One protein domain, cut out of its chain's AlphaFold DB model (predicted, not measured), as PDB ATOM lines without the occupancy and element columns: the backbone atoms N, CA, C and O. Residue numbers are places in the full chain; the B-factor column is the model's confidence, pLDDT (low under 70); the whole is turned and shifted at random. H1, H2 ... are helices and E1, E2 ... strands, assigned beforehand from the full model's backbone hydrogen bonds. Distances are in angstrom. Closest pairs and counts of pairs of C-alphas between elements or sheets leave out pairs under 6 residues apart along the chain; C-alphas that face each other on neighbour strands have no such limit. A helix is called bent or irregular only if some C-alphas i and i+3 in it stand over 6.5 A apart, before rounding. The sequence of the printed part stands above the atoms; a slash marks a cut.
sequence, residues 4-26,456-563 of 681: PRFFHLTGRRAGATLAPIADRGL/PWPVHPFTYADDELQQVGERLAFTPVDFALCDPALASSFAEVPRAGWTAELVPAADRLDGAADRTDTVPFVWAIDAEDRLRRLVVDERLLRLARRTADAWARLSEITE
ATOM      1  N   PRO A   4     274.122 286.885 267.050       90.62
ATOM      2  CA  PRO A   4     272.932 286.358 267.728       90.62
ATOM      3  C   PRO A   4     271.890 285.778 266.767       90.62
ATOM      4  O   PRO A   4     271.358 284.690 266.991       90.62
ATOM      5  N   ARG A   5     271.637 286.468 265.650       90.62
ATOM      6  CA  ARG A   5     270.673 286.024 264.634       90.62
ATOM      7  C   ARG A   5     271.178 284.798 263.879       90.62
ATOM      8  O   ARG A   5     270.404 283.883 263.609       90.62
ATOM      9  N   PHE A   6     272.472 284.752 263.563       91.75
ATOM     10  CA  PHE A   6     273.089 283.574 262.954       91.75
ATOM     11  C   PHE A   6     273.013 282.353 263.879       91.75
ATOM     12  O   PHE A   6     272.654 281.263 263.421       91.75
ATOM     13  N   PHE A   7     273.296 282.534 265.173       94.00
ATOM     14  CA  PHE A   7     273.168 281.474 266.169       94.00
ATOM     15  C   PHE A   7     271.730 280.973 266.266       94.00
ATOM     16  O   PHE A   7     271.508 279.774 266.136       94.00
ATOM     17  N   HIS A   8     270.757 281.875 266.398       93.44
ATOM     18  CA  HIS A   8     269.347 281.504 266.471       93.44
ATOM     19  C   HIS A   8     268.916 280.635 265.275       93.44
ATOM     20  O   HIS A   8     268.336 279.569 265.452       93.44
ATOM     21  N   LEU A   9     269.279 281.017 264.047       91.75
ATOM     22  CA  LEU A   9     268.867 280.277 262.849       91.75
ATOM     23  C   LEU A   9     269.596 278.938 262.655       91.75
ATOM     24  O   LEU A   9     269.038 278.019 262.054       91.75
ATOM     25  N   THR A  10     270.849 278.822 263.103       90.88
ATOM     26  CA  THR A  10     271.717 277.682 262.744       90.88
ATOM     27  C   THR A  10     272.112 276.785 263.915       90.88
ATOM     28  O   THR A  10     272.599 275.676 263.686       90.88
ATOM     29  N   GLY A  11     271.962 277.258 265.153       91.38
ATOM     30  CA  GLY A  11     272.540 276.658 266.360       91.38
ATOM     31  C   GLY A  11     274.075 276.666 266.379       91.38
ATOM     32  O   GLY A  11     274.689 275.994 267.205       91.38
ATOM     33  N   ARG A  12     274.731 277.368 265.442       90.19
ATOM     34  CA  ARG A  12     276.194 277.432 265.327       90.19
ATOM     35  C   ARG A  12     276.690 278.822 265.694       90.19
ATOM     36  O   ARG A  12     276.088 279.827 265.338       90.19
ATOM     37  N   ARG A  13     277.838 278.874 266.365       87.50
ATOM     38  CA  ARG A  13     278.553 280.121 266.658       87.50
ATOM     39  C   ARG A  13     279.575 280.365 265.552       87.50
ATOM     40  O   ARG A  13     280.329 279.453 265.218       87.50
ATOM     41  N   ALA A  14     279.548 281.551 264.947       76.31
ATOM     42  CA  ALA A  14     280.445 281.924 263.850       76.31
ATOM     43  C   ALA A  14     281.609 282.821 264.304       76.31
ATOM     44  O   ALA A  14     282.609 282.907 263.594       76.31
ATOM     45  N   GLY A  15     281.492 283.467 265.466       71.62
ATOM     46  CA  GLY A  15     282.484 284.375 266.027       71.62
ATOM     47  C   GLY A  15     282.749 284.106 267.510       71.62
ATOM     48  O   GLY A  15     282.466 283.030 268.038       71.62
ATOM     49  N   ALA A  16     283.369 285.091 268.162       74.06
ATOM     50  CA  ALA A  16     283.726 285.049 269.579       74.06
ATOM     51  C   ALA A  16     282.822 285.941 270.448       74.06
ATOM     52  O   ALA A  16     283.090 286.081 271.640       74.06
ATOM     53  N   THR A  17     281.788 286.579 269.876       83.38
ATOM     54  CA  THR A  17     280.947 287.505 270.654       83.38
ATOM     55  C   THR A  17     279.972 286.767 271.562       83.38
ATOM     56  O   THR A  17     279.680 287.257 272.647       83.38
ATOM     57  N   LEU A  18     279.522 285.571 271.173       89.38
ATOM     58  CA  LEU A  18     278.649 284.736 271.993       89.38
ATOM     59  C   LEU A  18     279.447 283.716 272.811       89.38
ATOM     60  O   LEU A  18     280.225 282.921 272.271       89.38
ATOM     61  N   ALA A  19     279.202 283.675 274.120       89.44
ATOM     62  CA  ALA A  19     279.887 282.743 275.008       89.44
ATOM     63  C   ALA A  19     279.140 281.395 275.104       89.44
ATOM     64  O   ALA A  19     277.907 281.365 275.131       89.44
ATOM     65  N   PRO A  20     279.859 280.253 275.167       90.81
ATOM     66  CA  PRO A  20     279.238 278.973 275.497       90.81
ATOM     67  C   PRO A  20     278.707 278.988 276.931       90.81
ATOM     68  O   PRO A  20     279.274 279.648 277.806       90.81
ATOM     69  N   ILE A  21     277.668 278.190 277.174       90.88
ATOM     70  CA  ILE A  21     277.074 278.044 278.509       90.88
ATOM     71  C   ILE A  21     277.405 276.718 279.205       90.88
ATOM     72  O   ILE A  21     277.132 276.577 280.395       90.88
ATOM     73  N   ALA A  22     277.997 275.757 278.486       84.12
ATOM     74  CA  ALA A  22     278.344 274.450 279.039       84.12
ATOM     75  C   ALA A  22     279.206 274.595 280.306       84.12
ATOM     76  O   ALA A  22     280.115 275.424 280.352       84.12
ATOM     77  N   ASP A  23     278.880 273.808 281.333       80.31
ATOM     78  CA  ASP A  23     279.556 273.739 282.637       80.31
ATOM     79  C   ASP A  23     279.508 274.995 283.523       80.31
ATOM     80  O   ASP A  23     279.999 274.959 284.655       80.31
ATOM     81  N   ARG A  24     278.848 276.076 283.087       84.69
ATOM     82  CA  ARG A  24     278.781 277.348 283.831       84.69
ATOM     83  C   ARG A  24     277.753 277.389 284.960       84.69
ATOM     84  O   ARG A  24     277.652 278.402 285.640       84.69
ATOM     85  N   GLY A  25     276.994 276.309 285.157       84.88
ATOM     86  CA  GLY A  25     275.997 276.217 286.229       84.88
ATOM     87  C   GLY A  25     274.857 277.232 286.105       84.88
ATOM     88  O   GLY A  25     274.258 277.584 287.116       84.88
ATOM     89  N   LEU A  26     274.584 277.714 284.888       91.69
ATOM     90  CA  LEU A  26     273.470 278.618 284.621       91.69
ATOM     91  C   LEU A  26     272.142 277.894 284.852       91.69
ATOM     92  O   LEU A  26     271.991 276.733 284.475       91.69
ATOM     93  N   PRO A 456     248.866 279.225 278.096       90.06
ATOM     94  CA  PRO A 456     249.877 278.332 277.545       90.06
ATOM     95  C   PRO A 456     251.076 278.234 278.496       90.06
ATOM     96  O   PRO A 456     251.509 277.134 278.828       90.06
ATOM     97  N   TRP A 457     251.535 279.375 279.020       93.44
ATOM     98  CA  TRP A 457     252.680 279.466 279.926       93.44
ATOM     99  C   TRP A 457     252.286 280.200 281.215       93.44
ATOM    100  O   TRP A 457     251.721 281.300 281.133       93.44
ATOM    101  N   PRO A 458     252.580 279.649 282.404       95.06
ATOM    102  CA  PRO A 458     252.373 280.354 283.658       95.06
ATOM    103  C   PRO A 458     253.316 281.556 283.753       95.06
ATOM    104  O   PRO A 458     254.478 281.500 283.343       95.06
ATOM    105  N   VAL A 459     252.804 282.662 284.298       95.69
ATOM    106  CA  VAL A 459     253.546 283.919 284.441       95.69
ATOM    107  C   VAL A 459     253.757 284.240 285.911       95.69
ATOM    108  O   VAL A 459     252.794 284.307 286.679       95.69
ATOM    109  N   HIS A 460     255.002 284.521 286.282       95.25
ATOM    110  CA  HIS A 460     255.415 284.757 287.661       95.25
ATOM    111  C   HIS A 460     256.033 286.147 287.837       95.25
ATOM    112  O   HIS A 460     256.697 286.648 286.925       95.25
ATOM    113  N   PRO A 461     255.836 286.796 288.999       94.94
ATOM    114  CA  PRO A 461     256.555 288.018 289.323       94.94
ATOM    115  C   PRO A 461     258.045 287.715 289.520       94.94
ATOM    116  O   PRO A 461     258.418 286.762 290.207       94.94
ATOM    117  N   PHE A 462     258.894 288.558 288.950       94.44
ATOM    118  CA  PHE A 462     260.341 288.479 289.064       94.44
ATOM    119  C   PHE A 462     260.889 289.842 289.462       94.44
ATOM    120  O   PHE A 462     260.504 290.857 288.893       94.44
ATOM    121  N   THR A 463     261.772 289.886 290.452       93.75
ATOM    122  CA  THR A 463     262.367 291.139 290.928       93.75
ATOM    123  C   THR A 463     263.870 290.994 291.011       93.75
ATOM    124  O   THR A 463     264.352 290.013 291.578       93.75
ATOM    125  N   TYR A 464     264.601 291.977 290.499       92.94
ATOM    126  CA  TYR A 464     266.059 292.003 290.541       92.94
ATOM    127  C   TYR A 464     266.573 293.427 290.769       92.94
ATOM    128  O   TYR A 464     265.830 294.393 290.608       92.94
ATOM    129  N   ALA A 465     267.837 293.549 291.173       93.31
ATOM    130  CA  ALA A 465     268.528 294.831 291.245       93.31
ATOM    131  C   ALA A 465     269.293 295.072 289.938       93.31
ATOM    132  O   ALA A 465     270.019 294.183 289.482       93.31
ATOM    133  N   ASP A 466     269.115 296.239 289.327       89.06
ATOM    134  CA  ASP A 466     269.851 296.621 288.123       89.06
ATOM    135  C   ASP A 466     271.283 297.109 288.430       89.06
ATOM    136  O   ASP A 466     271.773 297.034 289.560       89.06
ATOM    137  N   ASP A 467     271.984 297.592 287.398       86.25
ATOM    138  CA  ASP A 467     273.364 298.080 287.521       86.25
ATOM    139  C   ASP A 467     273.472 299.352 288.402       86.25
ATOM    140  O   ASP A 467     274.555 299.660 288.901       86.25
ATOM    141  N   GLU A 468     272.360 300.062 288.631       90.94
ATOM    142  CA  GLU A 468     272.236 301.245 289.500       90.94
ATOM    143  C   GLU A 468     271.706 300.884 290.904       90.94
ATOM    144  O   GLU A 468     271.402 301.768 291.713       90.94
ATOM    145  N   LEU A 469     271.627 299.581 291.211       89.69
ATOM    146  CA  LEU A 469     271.084 299.012 292.447       89.69
ATOM    147  C   LEU A 469     269.614 299.382 292.700       89.69
ATOM    148  O   LEU A 469     269.151 299.332 293.841       89.69
ATOM    149  N   GLN A 470     268.874 299.732 291.649       93.06
ATOM    150  CA  GLN A 470     267.442 299.977 291.731       93.06
ATOM    151  C   GLN A 470     266.677 298.664 291.609       93.06
ATOM    152  O   GLN A 470     267.044 297.772 290.839       93.06
ATOM    153  N   GLN A 471     265.597 298.537 292.378       93.19
ATOM    154  CA  GLN A 471     264.720 297.381 292.283       93.19
ATOM    155  C   GLN A 471     263.868 297.481 291.015       93.19
ATOM    156  O   GLN A 471     263.054 298.390 290.869       93.19
ATOM    157  N   VAL A 472     264.007 296.494 290.138       93.94
ATOM    158  CA  VAL A 472     263.198 296.332 288.931       93.94
ATOM    159  C   VAL A 472     262.264 295.144 289.125       93.94
ATOM    160  O   VAL A 472     262.686 294.070 289.557       93.94
ATOM    161  N   GLY A 473     260.979 295.343 288.825       92.75
ATOM    162  CA  GLY A 473     259.964 294.295 288.803       92.75
ATOM    163  C   GLY A 473     259.554 293.960 287.373       92.75
ATOM    164  O   GLY A 473     259.143 294.839 286.623       92.75
ATOM    165  N   GLU A 474     259.619 292.683 287.017       91.50
ATOM    166  CA  GLU A 474     259.178 292.129 285.741       91.50
ATOM    167  C   GLU A 474     258.177 290.985 285.958       91.50
ATOM    168  O   GLU A 474     257.985 290.468 287.062       91.50
ATOM    169  N   ARG A 475     257.522 290.574 284.873       93.94
ATOM    170  CA  ARG A 475     256.685 289.376 284.829       93.94
ATOM    171  C   ARG A 475     257.275 288.419 283.810       93.94
ATOM    172  O   ARG A 475     257.323 288.750 282.630       93.94
ATOM    173  N   LEU A 476     257.714 287.249 284.261       94.75
ATOM    174  CA  LEU A 476     258.343 286.252 283.402       94.75
ATOM    175  C   LEU A 476     257.405 285.069 283.199       94.75
ATOM    176  O   LEU A 476     256.923 284.484 284.170       94.75
ATOM    177  N   ALA A 477     257.159 284.718 281.942       95.81
ATOM    178  CA  ALA A 477     256.561 283.438 281.593       95.81
ATOM    179  C   ALA A 477     257.611 282.328 281.719       95.81
ATOM    180  O   ALA A 477     258.765 282.539 281.345       95.81
ATOM    181  N   PHE A 478     257.216 281.160 282.223       96.75
ATOM    182  CA  PHE A 478     258.085 279.986 282.258       96.75
ATOM    183  C   PHE A 478     257.711 279.025 281.128       96.75
ATOM    184  O   PHE A 478     256.618 278.465 281.109       96.75
ATOM    185  N   THR A 479     258.604 278.861 280.155       96.94
ATOM    186  CA  THR A 479     258.335 278.135 278.904       96.94
ATOM    187  C   THR A 479     259.171 276.851 278.802       96.94
ATOM    188  O   THR A 479     260.125 276.665 279.566       96.94
ATOM    189  N   PRO A 480     258.907 275.964 277.821       96.31
ATOM    190  CA  PRO A 480     259.766 274.805 277.554       96.31
ATOM    191  C   PRO A 480     261.222 275.177 277.257       96.31
ATOM    192  O   PRO A 480     262.122 274.361 277.443       96.31
ATOM    193  N   VAL A 481     261.460 276.406 276.791       96.94
ATOM    194  CA  VAL A 481     262.805 276.923 276.534       96.94
ATOM    195  C   VAL A 481     263.543 277.194 277.846       96.94
ATOM    196  O   VAL A 481     264.722 276.876 277.949       96.94
ATOM    197  N   ASP A 482     262.854 277.719 278.861       96.50
ATOM    198  CA  ASP A 482     263.420 277.909 280.199       96.50
ATOM    199  C   ASP A 482     263.713 276.557 280.857       96.50
ATOM    200  O   ASP A 482     264.804 276.346 281.378       96.50
ATOM    201  N   PHE A 483     262.785 275.600 280.758       95.69
ATOM    202  CA  PHE A 483     263.008 274.241 281.263       95.69
ATOM    203  C   PHE A 483     264.192 273.541 280.581       95.69
ATOM    204  O   PHE A 483     264.970 272.868 281.252       95.69
ATOM    205  N   ALA A 484     264.394 273.733 279.274       94.81
ATOM    206  CA  ALA A 484     265.528 273.149 278.557       94.81
ATOM    207  C   ALA A 484     266.900 273.608 279.087       94.81
ATOM    208  O   ALA A 484     267.890 272.913 278.877       94.81
ATOM    209  N   LEU A 485     266.980 274.738 279.803       93.38
ATOM    210  CA  LEU A 485     268.208 275.165 280.480       93.38
ATOM    211  C   LEU A 485     268.570 274.259 281.674       93.38
ATOM    212  O   LEU A 485     269.733 274.209 282.071       93.38
ATOM    213  N   CYS A 486     267.601 273.528 282.234       92.25
ATOM    214  CA  CYS A 486     267.837 272.541 283.288       92.25
ATOM    215  C   CYS A 486     268.551 271.280 282.773       92.25
ATOM    216  O   CYS A 486     269.117 270.547 283.584       92.25
ATOM    217  N   ASP A 487     268.529 271.030 281.457       90.94
ATOM    218  CA  ASP A 487     269.111 269.850 280.819       90.94
ATOM    219  C   ASP A 487     270.493 270.160 280.205       90.94
ATOM    220  O   ASP A 487     270.591 270.864 279.189       90.94
ATOM    221  N   PRO A 488     271.588 269.601 280.757       88.06
ATOM    222  CA  PRO A 488     272.923 269.761 280.187       88.06
ATOM    223  C   PRO A 488     273.040 269.287 278.730       88.06
ATOM    224  O   PRO A 488     273.860 269.831 277.985       88.06
ATOM    225  N   ALA A 489     272.232 268.312 278.292       88.75
ATOM    226  CA  ALA A 489     272.236 267.821 276.914       88.75
ATOM    227  C   ALA A 489     271.764 268.891 275.913       88.75
ATOM    228  O   ALA A 489     272.213 268.922 274.761       88.75
ATOM    229  N   LEU A 490     270.919 269.825 276.360       91.00
ATOM    230  CA  LEU A 490     270.380 270.912 275.543       91.00
ATOM    231  C   LEU A 490     271.208 272.199 275.613       91.00
ATOM    232  O   LEU A 490     270.916 273.138 274.871       91.00
ATOM    233  N   ALA A 491     272.299 272.231 276.390       91.44
ATOM    234  CA  ALA A 491     273.153 273.409 276.561       91.44
ATOM    235  C   ALA A 491     273.698 273.986 275.236       91.44
ATOM    236  O   ALA A 491     273.937 275.186 275.126       91.44
ATOM    237  N   SER A 492     273.875 273.146 274.207       93.00
ATOM    238  CA  SER A 492     274.322 273.583 272.873       93.00
ATOM    239  C   SER A 492     273.294 274.425 272.103       93.00
ATOM    240  O   SER A 492     273.668 275.113 271.154       93.00
ATOM    241  N   SER A 493     272.026 274.402 272.525       95.12
ATOM    242  CA  SER A 493     270.930 275.195 271.947       95.12
ATOM    243  C   SER A 493     270.924 276.644 272.442       95.12
ATOM    244  O   SER A 493     270.118 277.445 271.968       95.12
ATOM    245  N   PHE A 494     271.821 276.984 273.373       96.56
ATOM    246  CA  PHE A 494     271.938 278.303 273.977       96.56
ATOM    247  C   PHE A 494     273.318 278.920 273.748       96.56
ATOM    248  O   PHE A 494     274.340 278.229 273.689       96.56
ATOM    249  N   ALA A 495     273.359 280.247 273.707       95.44
ATOM    250  CA  ALA A 495     274.597 281.000 273.821       95.44
ATOM    251  C   ALA A 495     274.374 282.283 274.627       95.44
ATOM    252  O   ALA A 495     273.346 282.941 274.489       95.44
ATOM    253  N   GLU A 496     275.325 282.646 275.482       95.25
ATOM    254  CA  GLU A 496     275.218 283.872 276.273       95.25
ATOM    255  C   GLU A 496     275.582 285.094 275.433       95.25
ATOM    256  O   GLU A 496     276.614 285.112 274.755       95.25
ATOM    257  N   VAL A 497     274.755 286.135 275.549       94.06
ATOM    258  CA  VAL A 497     275.033 287.461 274.999       94.06
ATOM    259  C   VAL A 497     275.708 288.320 276.074       94.06
ATOM    260  O   VAL A 497     275.083 288.604 277.106       94.06
ATOM    261  N   PRO A 498     276.950 288.789 275.851       91.00
ATOM    262  CA  PRO A 498     277.609 289.717 276.763       91.00
ATOM    263  C   PRO A 498     276.774 290.977 276.980       91.00
ATOM    264  O   PRO A 498     276.072 291.424 276.075       91.00
ATOM    265  N   ARG A 499     276.910 291.611 278.150       88.31
ATOM    266  CA  ARG A 499     276.139 292.812 278.527       88.31
ATOM    267  C   ARG A 499     276.181 293.926 277.468       88.31
ATOM    268  O   ARG A 499     275.168 294.577 277.238       88.31
ATOM    269  N   ALA A 500     277.320 294.105 276.795       88.12
ATOM    270  CA  ALA A 500     277.499 295.091 275.725       88.12
ATOM    271  C   ALA A 500     276.653 294.815 274.464       88.12
ATOM    272  O   ALA A 500     276.396 295.732 273.692       88.12
ATOM    273  N   GLY A 501     276.224 293.569 274.253       86.62
ATOM    274  CA  GLY A 501     275.382 293.144 273.133       86.62
ATOM    275  C   GLY A 501     273.886 293.144 273.446       86.62
ATOM    276  O   GLY A 501     273.109 292.576 272.684       86.62
ATOM    277  N   TRP A 502     273.455 293.717 274.575       91.38
ATOM    278  CA  TRP A 502     272.036 293.775 274.926       91.38
ATOM    279  C   TRP A 502     271.348 294.882 274.128       91.38
ATOM    280  O   TRP A 502     271.409 296.055 274.489       91.38
ATOM    281  N   THR A 503     270.697 294.495 273.036       89.94
ATOM    282  CA  THR A 503     269.974 295.400 272.135       89.94
ATOM    283  C   THR A 503     268.459 295.232 272.270       89.94
ATOM    284  O   THR A 503     267.980 294.280 272.887       89.94
ATOM    285  N   ALA A 504     267.696 296.148 271.666       87.06
ATOM    286  CA  ALA A 504     266.235 296.052 271.566       87.06
ATOM    287  C   ALA A 504     265.754 294.969 270.573       87.06
ATOM    288  O   ALA A 504     264.564 294.682 270.508       87.06
ATOM    289  N   GLU A 505     266.662 294.376 269.785       89.19
ATOM    290  CA  GLU A 505     266.347 293.259 268.880       89.19
ATOM    291  C   GLU A 505     266.224 291.926 269.630       89.19
ATOM    292  O   GLU A 505     265.619 290.981 269.117       89.19
ATOM    293  N   LEU A 506     266.788 291.852 270.841       93.06
ATOM    294  CA  LEU A 506     266.620 290.726 271.749       93.06
ATOM    295  C   LEU A 506     265.237 290.804 272.396       93.06
ATOM    296  O   LEU A 506     264.964 291.721 273.170       93.06
ATOM    297  N   VAL A 507     264.394 289.815 272.116       93.81
ATOM    298  CA  VAL A 507     263.042 289.706 272.682       93.81
ATOM    299  C   VAL A 507     262.922 288.447 273.540       93.81
ATOM    300  O   VAL A 507     263.538 287.433 273.200       93.81
ATOM    301  N   PRO A 508     262.162 288.465 274.646       94.62
ATOM    302  CA  PRO A 508     261.891 287.259 275.419       94.62
ATOM    303  C   PRO A 508     261.349 286.124 274.539       94.62
ATOM    304  O   PRO A 508     260.533 286.338 273.639       94.62
ATOM    305  N   ALA A 509     261.802 284.895 274.791       94.75
ATOM    306  CA  ALA A 509     261.376 283.726 274.028       94.75
ATOM    307  C   ALA A 509     259.856 283.508 274.113       94.75
ATOM    308  O   ALA A 509     259.249 283.130 273.114       94.75
ATOM    309  N   ALA A 510     259.242 283.812 275.262       93.06
ATOM    310  CA  ALA A 510     257.792 283.770 275.453       93.06
ATOM    311  C   ALA A 510     257.047 284.692 274.469       93.06
ATOM    312  O   ALA A 510     256.207 284.219 273.709       93.06
ATOM    313  N   ASP A 511     257.443 285.963 274.367       91.25
ATOM    314  CA  ASP A 511     256.834 286.933 273.440       91.25
ATOM    315  C   ASP A 511     256.965 286.495 271.970       91.25
ATOM    316  O   ASP A 511     256.108 286.777 271.124       91.25
ATOM    317  N   ARG A 512     258.054 285.784 271.646       89.62
ATOM    318  CA  ARG A 512     258.273 285.200 270.316       89.62
ATOM    319  C   ARG A 512     257.383 283.982 270.055       89.62
ATOM    320  O   ARG A 512     257.019 283.766 268.893       89.62
ATOM    321  N   LEU A 513     257.078 283.188 271.083       90.50
ATOM    322  CA  LEU A 513     256.194 282.019 271.016       90.50
ATOM    323  C   LEU A 513     254.725 282.429 270.887       90.50
ATOM    324  O   LEU A 513     254.024 281.843 270.067       90.50
ATOM    325  N   ASP A 514     254.305 283.476 271.597       85.19
ATOM    326  CA  ASP A 514     252.926 283.984 271.588       85.19
ATOM    327  C   ASP A 514     252.590 284.801 270.322       85.19
ATOM    328  O   ASP A 514     251.465 285.254 270.129       85.19
ATOM    329  N   GLY A 515     253.570 285.013 269.438       77.94
ATOM    330  CA  GLY A 515     253.403 285.757 268.184       77.94
ATOM    331  C   GLY A 515     253.395 287.283 268.345       77.94
ATOM    332  O   GLY A 515     253.402 287.994 267.341       77.94
ATOM    333  N   ALA A 516     253.472 287.804 269.574       62.28
ATOM    334  CA  ALA A 516     253.560 289.241 269.857       62.28
ATOM    335  C   ALA A 516     254.789 289.896 269.194       62.28
ATOM    336  O   ALA A 516     254.746 291.058 268.788       62.28
ATOM    337  N   ALA A 517     255.868 289.125 269.031       60.03
ATOM    338  CA  ALA A 517     257.110 289.550 268.397       60.03
ATOM    339  C   ALA A 517     257.400 288.820 267.067       60.03
ATOM    340  O   ALA A 517     258.561 288.539 266.778       60.03
ATOM    341  N   ASP A 518     256.395 288.488 266.238       62.00
ATOM    342  CA  ASP A 518     256.572 287.697 264.994       62.00
ATOM    343  C   ASP A 518     257.312 288.408 263.836       62.00
ATOM    344  O   ASP A 518     257.077 288.186 262.649       62.00
ATOM    345  N   ARG A 519     258.267 289.275 264.169       64.88
ATOM    346  CA  ARG A 519     259.172 289.915 263.222       64.88
ATOM    347  C   ARG A 519     260.335 288.970 262.931       64.88
ATOM    348  O   ARG A 519     261.006 288.474 263.831       64.88
ATOM    349  N   THR A 520     260.655 288.777 261.655       67.06
ATOM    350  CA  THR A 520     261.834 288.003 261.215       67.06
ATOM    351  C   THR A 520     263.175 288.574 261.682       67.06
ATOM    352  O   THR A 520     264.195 287.900 261.541       67.06
ATOM    353  N   ASP A 521     263.189 289.806 262.199       78.81
ATOM    354  CA  ASP A 521     264.398 290.530 262.601       78.81
ATOM    355  C   ASP A 521     264.717 290.454 264.099       78.81
ATOM    356  O   ASP A 521     265.806 290.857 264.487       78.81
ATOM    357  N   THR A 522     263.821 289.924 264.934       89.38
ATOM    358  CA  THR A 522     264.068 289.788 266.378       89.38
ATOM    359  C   THR A 522     264.750 288.467 266.712       89.38
ATOM    360  O   THR A 522     264.476 287.447 266.073       89.38
ATOM    361  N   VAL A 523     265.580 288.463 267.753       92.88
ATOM    362  CA  VAL A 523     266.291 287.275 268.234       92.88
ATOM    363  C   VAL A 523     265.758 286.887 269.620       92.88
ATOM    364  O   VAL A 523     265.851 287.692 270.548       92.88
ATOM    365  N   PRO A 524     265.196 285.680 269.785       95.31
ATOM    366  CA  PRO A 524     264.636 285.244 271.057       95.31
ATOM    367  C   PRO A 524     265.724 284.918 272.087       95.31
ATOM    368  O   PRO A 524     266.723 284.264 271.766       95.31
ATOM    369  N   PHE A 525     265.501 285.330 273.335       96.50
ATOM    370  CA  PHE A 525     266.363 285.010 274.472       96.50
ATOM    371  C   PHE A 525     265.568 284.550 275.702       96.50
ATOM    372  O   PHE A 525     264.390 284.864 275.846       96.50
ATOM    373  N   VAL A 526     266.233 283.839 276.613       96.94
ATOM    374  CA  VAL A 526     265.729 283.537 277.963       96.94
ATOM    375  C   VAL A 526     266.603 284.175 279.036       96.94
ATOM    376  O   VAL A 526     267.807 284.395 278.840       96.94
ATOM    377  N   TRP A 527     265.986 284.476 280.174       96.25
ATOM    378  CA  TRP A 527     266.675 284.983 281.353       96.25
ATOM    379  C   TRP A 527     267.262 283.829 282.167       96.25
ATOM    380  O   TRP A 527     266.559 282.897 282.560       96.25
ATOM    381  N   ALA A 528     268.551 283.919 282.471       95.56
ATOM    382  CA  ALA A 528     269.259 282.955 283.303       95.56
ATOM    383  C   ALA A 528     270.017 283.659 284.426       95.56
ATOM    384  O   ALA A 528     270.313 284.847 284.334       95.56
ATOM    385  N   ILE A 529     270.364 282.915 285.466       94.12
ATOM    386  CA  ILE A 529     271.242 283.365 286.547       94.12
ATOM    387  C   ILE A 529     272.428 282.417 286.678       94.12
ATOM    388  O   ILE A 529     272.298 281.216 286.426       94.12
ATOM    389  N   ASP A 530     273.586 282.963 287.039       91.50
ATOM    390  CA  ASP A 530     274.771 282.178 287.390       91.50
ATOM    391  C   ASP A 530     274.787 281.781 288.876       91.50
ATOM    392  O   ASP A 530     273.804 281.960 289.599       91.50
ATOM    393  N   ALA A 531     275.891 281.175 289.320       87.31
ATOM    394  CA  ALA A 531     276.058 280.712 290.695       87.31
ATOM    395  C   ALA A 531     276.060 281.860 291.722       87.31
ATOM    396  O   ALA A 531     275.771 281.623 292.894       87.31
ATOM    397  N   GLU A 532     276.355 283.087 291.286       89.12
ATOM    398  CA  GLU A 532     276.333 284.307 292.092       89.12
ATOM    399  C   GLU A 532     275.015 285.091 291.945       89.12
ATOM    400  O   GLU A 532     274.954 286.268 292.301       89.12
ATOM    401  N   ASP A 533     273.967 284.456 291.404       89.56
ATOM    402  CA  ASP A 533     272.644 285.036 291.148       89.56
ATOM    403  C   ASP A 533     272.668 286.282 290.238       89.56
ATOM    404  O   ASP A 533     271.778 287.134 290.288       89.56
ATOM    405  N   ARG A 534     273.667 286.393 289.349       91.56
ATOM    406  CA  ARG A 534     273.743 287.495 288.382       91.56
ATOM    407  C   ARG A 534     272.960 287.167 287.123       91.56
ATOM    408  O   ARG A 534     273.153 286.120 286.507       91.56
ATOM    409  N   LEU A 535     272.135 288.119 286.699       93.88
ATOM    410  CA  LEU A 535     271.254 287.980 285.545       93.88
ATOM    411  C   LEU A 535     272.030 287.952 284.214       93.88
ATOM    412  O   LEU A 535     272.907 288.780 283.954       93.88
ATOM    413  N   ARG A 536     271.676 287.002 283.347       94.94
ATOM    414  CA  ARG A 536     272.256 286.737 282.022       94.94
ATOM    415  C   ARG A 536     271.146 286.627 280.975       94.94
ATOM    416  O   ARG A 536     270.046 286.171 281.281       94.94
ATOM    417  N   ARG A 537     271.451 286.993 279.723       95.94
ATOM    418  CA  ARG A 537     270.579 286.761 278.558       95.94
ATOM    419  C   ARG A 537     271.175 285.683 277.672       95.94
ATOM    420  O   ARG A 537     272.307 285.828 277.202       95.94
ATOM    421  N   LEU A 538     270.411 284.621 277.441       97.00
ATOM    422  CA  LEU A 538     270.827 283.498 276.607       97.00
ATOM    423  C   LEU A 538     269.987 283.472 275.338       97.00
ATOM    424  O   LEU A 538     268.775 283.299 275.416       97.00
ATOM    425  N   VAL A 539     270.616 283.636 274.176       96.44
ATOM    426  CA  VAL A 539     269.937 283.451 272.888       96.44
ATOM    427  C   VAL A 539     269.722 281.975 272.613       96.44
ATOM    428  O   VAL A 539     270.521 281.136 273.030       96.44
ATOM    429  N   VAL A 540     268.639 281.678 271.902       96.44
ATOM    430  CA  VAL A 540     268.113 280.321 271.747       96.44
ATOM    431  C   VAL A 540     268.040 279.953 270.272       96.44
ATOM    432  O   VAL A 540     267.646 280.775 269.443       96.44
ATOM    433  N   ASP A 541     268.394 278.718 269.926       95.56
ATOM    434  CA  ASP A 541     268.261 278.229 268.556       95.56
ATOM    435  C   ASP A 541     266.799 277.939 268.128       95.56
ATOM    436  O   ASP A 541     265.904 277.664 268.930       95.56
ATOM    437  N   GLU A 542     266.539 277.986 266.822       93.88
ATOM    438  CA  GLU A 542     265.213 277.779 266.223       93.88
ATOM    439  C   GLU A 542     264.717 276.326 266.360       93.88
ATOM    440  O   GLU A 542     263.535 276.032 266.158       93.88
ATOM    441  N   ARG A 543     265.590 275.361 266.680       94.75
ATOM    442  CA  ARG A 543     265.160 273.971 266.910       94.75
ATOM    443  C   ARG A 543     264.433 273.871 268.246       94.75
ATOM    444  O   ARG A 543     263.362 273.265 268.286       94.75
ATOM    445  N   LEU A 544     264.975 274.500 269.286       95.19
ATOM    446  CA  LEU A 544     264.367 274.533 270.610       95.19
ATOM    447  C   LEU A 544     263.078 275.373 270.630       95.19
ATOM    448  O   LEU A 544     262.078 274.935 271.193       95.19
ATOM    449  N   LEU A 545     263.019 276.501 269.914       93.88
ATOM    450  CA  LEU A 545     261.760 277.253 269.774       93.88
ATOM    451  C   LEU A 545     260.659 276.467 269.055       93.88
ATOM    452  O   LEU A 545     259.510 276.469 269.498       93.88
ATOM    453  N   ARG A 546     260.981 275.736 267.981       92.75
ATOM    454  CA  ARG A 546     260.000 274.849 267.329       92.75
ATOM    455  C   ARG A 546     259.541 273.714 268.238       92.75
ATOM    456  O   ARG A 546     258.400 273.274 268.121       92.75
ATOM    457  N   LEU A 547     260.410 273.223 269.117       92.81
ATOM    458  CA  LEU A 547     260.031 272.244 270.129       92.81
ATOM    459  C   LEU A 547     259.031 272.844 271.122       92.81
ATOM    460  O   LEU A 547     257.973 272.253 271.305       92.81
ATOM    461  N   ALA A 548     259.310 274.039 271.649       94.06
ATOM    462  CA  ALA A 548     258.410 274.742 272.559       94.06
ATOM    463  C   ALA A 548     257.030 275.024 271.935       94.06
ATOM    464  O   ALA A 548     256.013 274.788 272.581       94.06
ATOM    465  N   ARG A 549     256.967 275.417 270.652       92.88
ATOM    466  CA  ARG A 549     255.688 275.568 269.924       92.88
ATOM    467  C   ARG A 549     254.874 274.272 269.894       92.88
ATOM    468  O   ARG A 549     253.685 274.292 270.174       92.88
ATOM    469  N   ARG A 550     255.516 273.127 269.626       91.62
ATOM    470  CA  ARG A 550     254.826 271.822 269.635       91.62
ATOM    471  C   ARG A 550     254.294 271.452 271.015       91.62
ATOM    472  O   ARG A 550     253.273 270.777 271.096       91.62
ATOM    473  N   THR A 551     254.991 271.849 272.075       92.62
ATOM    474  CA  THR A 551     254.514 271.676 273.448       92.62
ATOM    475  C   THR A 551     253.277 272.537 273.711       92.62
ATOM    476  O   THR A 551     252.307 272.036 274.272       92.62
ATOM    477  N   ALA A 552     253.259 273.780 273.218       92.06
ATOM    478  CA  ALA A 552     252.090 274.662 273.277       92.06
ATOM    479  C   ALA A 552     250.883 274.039 272.561       92.06
ATOM    480  O   ALA A 552     249.799 273.944 273.130       92.06
ATOM    481  N   ASP A 553     251.095 273.540 271.338       91.62
ATOM    482  CA  ASP A 553     250.058 272.877 270.542       91.62
ATOM    483  C   ASP A 553     249.515 271.620 271.241       91.62
ATOM    484  O   ASP A 553     248.340 271.284 271.104       91.62
ATOM    485  N   ALA A 554     250.369 270.881 271.957       91.69
ATOM    486  CA  ALA A 554     249.956 269.706 272.719       91.69
ATOM    487  C   ALA A 554     249.107 270.094 273.939       91.69
ATOM    488  O   ALA A 554     248.078 269.462 274.181       91.69
ATOM    489  N   TRP A 555     249.494 271.149 274.661       93.12
ATOM    490  CA  TRP A 555     248.717 271.697 275.776       93.12
ATOM    491  C   TRP A 555     247.348 272.226 275.327       93.12
ATOM    492  O   TRP A 555     246.333 271.909 275.947       93.12
ATOM    493  N   ALA A 556     247.302 272.959 274.211       92.81
ATOM    494  CA  ALA A 556     246.058 273.472 273.643       92.81
ATOM    495  C   ALA A 556     245.070 272.336 273.327       92.81
ATOM    496  O   ALA A 556     243.920 272.395 273.742       92.81
ATOM    497  N   ARG A 557     245.535 271.241 272.705       91.75
ATOM    498  CA  ARG A 557     244.690 270.062 272.427       91.75
ATOM    499  C   ARG A 557     244.136 269.410 273.692       91.75
ATOM    500  O   ARG A 557     243.004 268.947 273.679       91.75
ATOM    501  N   LEU A 558     244.933 269.321 274.759       92.06
ATOM    502  CA  LEU A 558     244.459 268.782 276.038       92.06
ATOM    503  C   LEU A 558     243.385 269.690 276.648       92.06
ATOM    504  O   LEU A 558     242.355 269.195 277.101       92.06
ATOM    505  N   SER A 559     243.604 271.002 276.591       90.69
ATOM    506  CA  SER A 559     242.672 272.015 277.097       90.69
ATOM    507  C   SER A 559     241.343 271.990 276.334       90.69
ATOM    508  O   SER A 559     240.283 271.924 276.954       90.69
ATOM    509  N   GLU A 560     241.393 271.907 275.000       91.25
ATOM    510  CA  GLU A 560     240.216 271.793 274.125       91.25
ATOM    511  C   GLU A 560     239.335 270.578 274.454       91.25
ATOM    512  O   GLU A 560     238.119 270.644 274.294       91.25
ATOM    513  N   ILE A 561     239.918 269.462 274.916       87.38
ATOM    514  CA  ILE A 561     239.148 268.269 275.307       87.38
ATOM    515  C   ILE A 561     238.372 268.516 276.607       87.38
ATOM    516  O   ILE A 561     237.264 268.003 276.758       87.38
ATOM    517  N   THR A 562     238.955 269.261 277.550       83.12
ATOM    518  CA  THR A 562     238.334 269.546 278.856       83.12
ATOM    519  C   THR A 562     237.309 270.669 278.816       83.12
ATOM    520  O   THR A 562     236.444 270.744 279.689       83.12
ATOM    521  N   GLU A 563     237.364 271.528 277.802       75.88
ATOM    522  CA  GLU A 563     236.325 272.520 277.587       75.88
ATOM    523  C   GLU A 563     235.068 271.819 277.053       75.88
ATOM    524  O   GLU A 563     235.116 271.148 276.017       75.88
TER     525      GLU A 563
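AT A GLANCE: This is residues 4 to 26 and 456 to 563 of the 681 residues of an uncharacterized protein of Chloroflexi bacterium (UniProt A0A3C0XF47). A small, strongly twisted sheet of four strands makes the core, with short helices round it; a two-stranded hairpin, E1 and E2, arches past it, and one long helix, H5, runs outward from the end of E6 as an arm. The 131 printed residues hold five named helices and six named strands, in the order H1 E1 E2 H2 H3 E3 E4 H4 E5 E6 H5. The sheet's order is E3 E6 E5 E4, mixed, and E1 and E2 are antiparallel. The class is mixed, helices and strands; the whole is compact, with a radius of gyration of the C-alphas of 15.2 A and spans of 46 by 36 by 29 A.

HOW THE PARTS SIT: The inner strands E5, residues 523 to 529, and E6, residues 535 to 540, form an antiparallel hairpin, with N 536 and O 528 2.7 A apart. The edge strand E3, residues 494 to 497, is antiparallel to E6, with N 539 and O 495 at 2.8 A. The other edge strand, E4, residues 506 to 508, is parallel to E5, with N 525 and O 507 at 2.9 A. Pairing is staggered: E5 pairs with E4 over 523 to 525 and with E6 over 525 to 529. E4, H4 (residues 509 to 513) and E5 form a strand-helix-strand unit, two parallel neighbour strands with a helix between, its crossover right-handed. H4 is on the sheet, over none of its strands. H1, residues 4 to 10, is on the sheet at a height of 8.1 A; C-alphas 8 and 540 are its closest to E6, 5.5 A apart. H2, residues 480 to 484, only grazes the sheet with residues 481 to 484. H3, residues 488 to 493, only just on the sheet with 5 pairs of C-alphas within 10 A, only grazes it with residues 491 to 493. H5, residues 542 to 562, touches H2 with residues 544 to 551 alone, the closest C-alphas being 480 and 548 at 5.2 A. It touches H4 with residues 545 to 549 alone, C-alphas 513 and 549 being closest at 6.6 A. E1, residues 459 to 465, and E2, residues 471 to 477, are a hairpin, with N 462 and O 474 at 2.8 A. Every O i to N i+4 pair is within hydrogen-bond range in H1, H2, H4 and H5; H3, irregular with C-alphas 489 and 492 7.3 A apart, has 0 of 2, and 2 of 3 O i to N i+3 pairs.

IN THESE COORDINATES: H1 begins at C-alpha 4, (272.932, 286.358, 267.728). E1 is 19.7 A long, E2 and E5 19.4 A each, and E6 16.1 A. H5 is 30.8 A long and ends at C-alpha 562, (238.334, 269.546, 278.856).

THE WHOLE: C-alphas 16 and 563 are the two farthest apart, at 49.7 A. Residues 27 to 455 are not printed, with 24.6 A between C-alphas 26 and 456 across the cut. Of the links printed whole, E3 to E4 and H4 to E5 are short and the others tight. Residues 11 to 26 hold no named element. Mean pLDDT of the printed part is 90.2; residues 516 to 520 are under 70.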